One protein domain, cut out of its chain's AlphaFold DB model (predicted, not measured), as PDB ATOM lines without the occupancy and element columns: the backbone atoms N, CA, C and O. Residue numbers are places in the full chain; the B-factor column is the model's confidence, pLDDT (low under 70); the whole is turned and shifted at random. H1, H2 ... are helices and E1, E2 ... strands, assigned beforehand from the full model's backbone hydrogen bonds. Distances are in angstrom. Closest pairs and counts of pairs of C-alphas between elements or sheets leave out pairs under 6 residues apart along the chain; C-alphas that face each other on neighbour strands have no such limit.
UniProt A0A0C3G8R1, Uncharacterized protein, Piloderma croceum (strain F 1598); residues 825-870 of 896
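What this domain is: This is residues 825 to 870 of the 896 residues of an uncharacterized protein of Piloderma croceum (strain F 1598) (UniProt A0A0C3G8R1). A small antiparallel sheet of three short strands, in order E1, E2, E3, has one helix, H1, packed over one face and running along the strands, in two layers. The printed part has 46 residues, with 22 in named elements, under half; along the chain come E1, E2, E3 and H1, a mixed class. It is compact, with a radius of gyration of the C-alphas of 10.1 A and spans of 29 by 25 by 16 A.

How they stand to each other: E1 (residues 832 to 834), E2 (842 to 845) and E3 (851 to 854) form a meander, each strand the antiparallel neighbour of the one before. In hairpin E1 and E2, N 833 and O 844 are 2.8 A apart, within hydrogen-bond range; in hairpin E2 and E3, N 843 and O 853 are 2.8 A apart, also within range. H1 (858 to 868) is on the sheet at a height of 9.2 A, over E2 and, only just, with 3 C-alphas, over E3; it runs along the strands, at 24 degrees to E2 on the local plane. The closest C-alphas of E3 and H1, Ile 852 and Ala 864, are 6.1 A apart. Every O i to N i+4 pair in H1 is within hydrogen-bond range.

Where its parts are: E1 spans 6.9 A from C-alpha 832 at (179.166, 150.018, 172.721), E2 10.2 A, E3 7.9 A and H1 15.3 A to C-alpha 868 at (169.778, 148.756, 170.875).

The domain as a whole: The farthest C-alphas, Pro 838 and Arg 870, are 29.0 A apart. The printed part has no cut, no link is long, and no printed residue is under 70 in pLDDT.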
ATOM      1  N   GLU A 825     185.765 151.950 182.762       91.56
ATOM      2  CA  GLU A 825     186.035 153.297 182.261       91.56
ATOM      3  C   GLU A 825     185.952 153.330 180.722       91.56
ATOM      4  O   GLU A 825     186.462 152.440 180.037       91.56
ATOM      5  N   LYS A 826     185.324 154.373 180.162       89.25
ATOM      6  CA  LYS A 826     185.308 154.685 178.720       89.25
ATOM      7  C   LYS A 826     186.429 155.681 178.415       89.25
ATOM      8  O   LYS A 826     186.222 156.882 178.529       89.25
ATOM      9  N   GLY A 827     187.590 155.189 177.978       84.19
ATOM     10  CA  GLY A 827     188.721 156.059 177.620       84.19
ATOM     11  C   GLY A 827     188.442 156.986 176.426       84.19
ATOM     12  O   GLY A 827     188.795 158.157 176.466       84.19
ATOM     13  N   MET A 828     187.810 156.478 175.357       80.44
ATOM     14  CA  MET A 828     187.321 157.270 174.212       80.44
ATOM     15  C   MET A 828     186.466 156.424 173.253       80.44
ATOM     16  O   MET A 828     186.541 155.194 173.253       80.44
ATOM     17  N   GLY A 829     185.694 157.080 172.382       85.88
ATOM     18  CA  GLY A 829     185.024 156.443 171.243       85.88
ATOM     19  C   GLY A 829     183.589 155.971 171.503       85.88
ATOM     20  O   GLY A 829     182.791 156.661 172.133       85.88
ATOM     21  N   CYS A 830     183.229 154.821 170.925       85.19
ATOM     22  CA  CYS A 830     181.844 154.347 170.835       85.19
ATOM     23  C   CYS A 830     181.247 153.956 172.198       85.19
ATOM     24  O   CYS A 830     181.911 153.327 173.015       85.19
ATOM     25  N   ASN A 831     179.952 154.216 172.395       90.38
ATOM     26  CA  ASN A 831     179.211 153.815 173.596       90.38
ATOM     27  C   ASN A 831     178.886 152.301 173.676       90.38
ATOM     28  O   ASN A 831     178.331 151.858 174.681       90.38
ATOM     29  N   HIS A 832     179.239 151.488 172.669       93.19
ATOM     30  CA  HIS A 832     179.166 150.018 172.721       93.19
ATOM     31  C   HIS A 832     180.390 149.429 173.439       93.19
ATOM     32  O   HIS A 832     181.475 149.334 172.865       93.19
ATOM     33  N   MET A 833     180.203 148.996 174.683       93.44
ATOM     34  CA  MET A 833     181.242 148.387 175.513       93.44
ATOM     35  C   MET A 833     181.215 146.864 175.431       93.44
ATOM     36  O   MET A 833     180.152 146.248 175.362       93.44
ATOM     37  N   THR A 834     182.396 146.254 175.525       93.50
ATOM     38  CA  THR A 834     182.572 144.815 175.767       93.50
ATOM     39  C   THR A 834     183.240 144.653 177.125       93.50
ATOM     40  O   THR A 834     184.294 145.240 177.360       93.50
ATOM     41  N   CYS A 835     182.643 143.889 178.038       94.44
ATOM     42  CA  CYS A 835     183.223 143.687 179.360       94.44
ATOM     43  C   CYS A 835     184.534 142.887 179.281       94.44
ATOM     44  O   CYS A 835     184.541 141.750 178.809       94.44
ATOM     45  N   ILE A 836     185.620 143.481 179.786       92.44
ATOM     46  CA  ILE A 836     186.979 142.914 179.779       92.44
ATOM     47  C   ILE A 836     187.177 141.743 180.756       92.44
ATOM     48  O   ILE A 836     188.164 141.018 180.655       92.44
ATOM     49  N   SER A 837     186.258 141.547 181.705       94.25
ATOM     50  CA  SER A 837     186.386 140.544 182.764       94.25
ATOM     51  C   SER A 837     186.375 139.119 182.183       94.25
ATOM     52  O   SER A 837     185.428 138.773 181.467       94.25
ATOM     53  N   PRO A 838     187.375 138.264 182.485       93.38
ATOM     54  CA  PRO A 838     187.500 136.935 181.886       93.38
ATOM     55  C   PRO A 838     186.218 136.095 181.977       93.38
ATOM     56  O   PRO A 838     185.653 135.897 183.049       93.38
ATOM     57  N   GLY A 839     185.743 135.606 180.827       91.69
ATOM     58  CA  GLY A 839     184.520 134.800 180.724       91.69
ATOM     59  C   GLY A 839     183.198 135.571 180.862       91.69
ATOM     60  O   GLY A 839     182.133 134.962 180.750       91.69
ATOM     61  N   CYS A 840     183.220 136.893 181.074       95.88
ATOM     62  CA  CYS A 840     181.999 137.691 181.192       95.88
ATOM     63  C   CYS A 840     181.264 137.845 179.852       95.88
ATOM     64  O   CYS A 840     180.038 137.731 179.826       95.88
ATOM     65  N   ASN A 841     181.997 138.096 178.758       94.00
ATOM     66  CA  ASN A 841     181.498 138.193 177.372       94.00
ATOM     67  C   ASN A 841     180.196 139.012 177.222       94.00
ATOM     68  O   ASN A 841     179.321 138.680 176.423       94.00
ATOM     69  N   THR A 842     180.030 140.045 178.056       97.00
ATOM     70  CA  THR A 842     178.812 140.858 178.116       97.00
ATOM     71  C   THR A 842     179.051 142.181 177.409       97.00
ATOM     72  O   THR A 842     179.914 142.964 177.807       97.00
ATOM     73  N   HIS A 843     178.260 142.415 176.373       95.88
ATOM     74  CA  HIS A 843     178.183 143.654 175.624       95.88
ATOM     75  C   HIS A 843     177.104 144.544 176.240       95.88
ATOM     76  O   HIS A 843     176.004 144.068 176.529       95.88
ATOM     77  N   PHE A 844     177.406 145.820 176.459       95.69
ATOM     78  CA  PHE A 844     176.502 146.765 177.119       95.69
ATOM     79  C   PHE A 844     176.701 148.194 176.594       95.69
ATOM     80  O   PHE A 844     177.702 148.490 175.941       95.69
ATOM     81  N   CYS A 845     175.736 149.075 176.843       93.94
ATOM     82  CA  CYS A 845     175.824 150.484 176.470       93.94
ATOM     83  C   CYS A 845     176.376 151.314 177.632       93.94
ATOM     84  O   CYS A 845     175.824 151.280 178.727       93.94
ATOM     85  N   TYR A 846     177.428 152.102 177.403       92.62
ATOM     86  CA  TYR A 846     177.998 152.967 178.443       92.62
ATOM     87  C   TYR A 846     177.079 154.147 178.804       92.62
ATOM     88  O   TYR A 846     177.022 154.540 179.967       92.62
ATOM     89  N   LYS A 847     176.320 154.698 177.838       88.56
ATOM     90  CA  LYS A 847     175.466 155.879 178.077       88.56
ATOM     91  C   LYS A 847     174.304 155.563 179.029       88.56
ATOM     92  O   LYS A 847     174.124 156.275 180.010       88.56
ATOM     93  N   CYS A 848     173.533 154.503 178.768       89.75
ATOM     94  CA  CYS A 848     172.388 154.120 179.611       89.75
ATOM     95  C   CYS A 848     172.677 152.998 180.626       89.75
ATOM     96  O   CYS A 848     171.874 152.783 181.527       89.75
ATOM     97  N   GLY A 849     173.799 152.279 180.507       89.50
ATOM     98  CA  GLY A 849     174.160 151.145 181.373       89.50
ATOM     99  C   GLY A 849     173.534 149.796 180.983       89.50
ATOM    100  O   GLY A 849     173.925 148.764 181.532       89.50
ATOM    101  N   ASP A 850     172.595 149.773 180.032       92.75
ATOM    102  CA  ASP A 850     171.845 148.566 179.663       92.75
ATOM    103  C   ASP A 850     172.718 147.466 179.045       92.75
ATOM    104  O   ASP A 850     173.569 147.707 178.184       92.75
ATOM    105  N   SER A 851     172.424 146.217 179.416       95.12
ATOM    106  CA  SER A 851     172.984 145.026 178.770       95.12
ATOM    107  C   SER A 851     172.411 144.862 177.360       95.12
ATOM    108  O   SER A 851     171.197 144.789 177.187       95.12
ATOM    109  N   ILE A 852     173.283 144.742 176.359       95.62
ATOM    110  CA  ILE A 852     172.912 144.548 174.951       95.62
ATOM    111  C   ILE A 852     172.801 143.049 174.641       95.62
ATOM    112  O   ILE A 852     171.775 142.598 174.136       95.62
ATOM    113  N   ILE A 853     173.840 142.264 174.953       96.56
ATOM    114  CA  ILE A 853     173.858 140.800 174.794       96.56
ATOM    115  C   ILE A 853     175.015 140.178 175.589       96.56
ATOM    116  O   ILE A 853     176.026 140.828 175.837       96.56
ATOM    117  N   LYS A 854     174.905 138.893 175.944       95.69
ATOM    118  CA  LYS A 854     176.024 138.079 176.435       95.69
ATOM    119  C   LYS A 854     176.318 136.959 175.437       95.69
ATOM    120  O   LYS A 854     175.634 135.942 175.437       95.69
ATOM    121  N   SER A 855     177.290 137.178 174.555       93.44
ATOM    122  CA  SER A 855     177.694 136.247 173.491       93.44
ATOM    123  C   SER A 855     179.136 136.529 173.061       93.44
ATOM    124  O   SER A 855     179.666 137.604 173.320       93.44
ATOM    125  N   SER A 856     179.768 135.563 172.396       92.81
ATOM    126  CA  SER A 856     181.054 135.718 171.702       92.81
ATOM    127  C   SER A 856     180.924 135.639 170.173       92.81
ATOM    128  O   SER A 856     181.935 135.670 169.472       92.81
ATOM    129  N   LEU A 857     179.702 135.526 169.635       94.75
ATOM    130  CA  LEU A 857     179.441 135.367 168.202       94.75
ATOM    131  C   LEU A 857     179.222 136.737 167.523       94.75
ATOM    132  O   LEU A 857     178.202 137.384 167.780       94.75
ATOM    133  N   PRO A 858     180.111 137.191 166.609       92.75
ATOM    134  CA  PRO A 858     180.041 138.543 166.038       92.75
ATOM    135  C   PRO A 858     178.730 138.869 165.311       92.75
ATOM    136  O   PRO A 858     178.307 140.022 165.291       92.75
ATOM    137  N   SER A 859     178.063 137.869 164.730       94.00
ATOM    138  CA  SER A 859     176.755 138.026 164.083       94.00
ATOM    139  C   SER A 859     175.642 138.393 165.067       94.00
ATOM    140  O   SER A 859     174.788 139.213 164.740       94.00
ATOM    141  N   GLU A 860     175.655 137.811 166.267       95.00
ATOM    142  CA  GLU A 860     174.661 138.078 167.312       95.00
ATOM    143  C   GLU A 860     174.928 139.431 167.972       95.00
ATOM    144  O   GLU A 860     174.008 140.231 168.131       95.00
ATOM    145  N   ILE A 861     176.201 139.714 168.268       94.88
ATOM    146  CA  ILE A 861     176.664 140.992 168.823       94.88
ATOM    147  C   ILE A 861     176.265 142.145 167.896       94.88
ATOM    148  O   ILE A 861     175.567 143.063 168.318       94.88
ATOM    149  N   ASN A 862     176.615 142.073 166.607       93.06
ATOM    150  CA  ASN A 862     176.288 143.131 165.651       93.06
ATOM    151  C   ASN A 862     174.774 143.317 165.470       93.06
ATOM    152  O   ASN A 862     174.322 144.453 165.325       93.06
ATOM    153  N   ALA A 863     173.980 142.241 165.507       93.69
ATOM    154  CA  ALA A 863     172.522 142.329 165.429       93.69
ATOM    155  C   ALA A 863     171.907 142.984 166.680       93.69
ATOM    156  O   ALA A 863     171.079 143.885 166.543       93.69
ATOM    157  N   ALA A 864     172.337 142.584 167.881       94.31
ATOM    158  CA  ALA A 864     171.850 143.135 169.146       94.31
ATOM    159  C   ALA A 864     172.258 144.608 169.326       94.31
ATOM    160  O   ALA A 864     171.411 145.455 169.615       94.31
ATOM    161  N   THR A 865     173.520 144.948 169.052       92.81
ATOM    162  CA  THR A 865     174.026 146.330 169.090       92.81
ATOM    163  C   THR A 865     173.295 147.215 168.075       92.81
ATOM    164  O   THR A 865     172.849 148.310 168.419       92.81
ATOM    165  N   SER A 866     173.049 146.712 166.858       91.50
ATOM    166  CA  SER A 866     172.252 147.417 165.837       91.50
ATOM    167  C   SER A 866     170.760 147.525 166.165       91.50
ATOM    168  O   SER A 866     170.060 148.283 165.493       91.50
ATOM    169  N   ALA A 867     170.242 146.755 167.126       92.88
ATOM    170  CA  ALA A 867     168.875 146.881 167.622       92.88
ATOM    171  C   ALA A 867     168.797 147.912 168.758       92.88
ATOM    172  O   ALA A 867     167.948 148.799 168.709       92.88
ATOM    173  N   HIS A 868     169.720 147.849 169.724       93.12
ATOM    174  CA  HIS A 868     169.778 148.756 170.875       93.12
ATOM    175  C   HIS A 868     169.929 150.233 170.463       93.12
ATOM    176  O   HIS A 868     169.144 151.088 170.883       93.12
ATOM    177  N   PHE A 869     170.871 150.545 169.566       90.69
ATOM    178  CA  PHE A 869     171.121 151.921 169.108       90.69
ATOM    179  C   PHE A 869     170.101 152.454 168.078       90.69
ATOM    180  O   PHE A 869     170.318 153.498 167.471       90.69
ATOM    181  N   ARG A 870     168.954 151.776 167.897       89.69
ATOM    182  CA  ARG A 870     167.758 152.359 167.251       89.69
ATOM    183  C   ARG A 870     166.866 153.119 168.232       89.69
ATOM    184  O   ARG A 870     166.034 153.904 167.791       89.69
TER     185      ARG A 870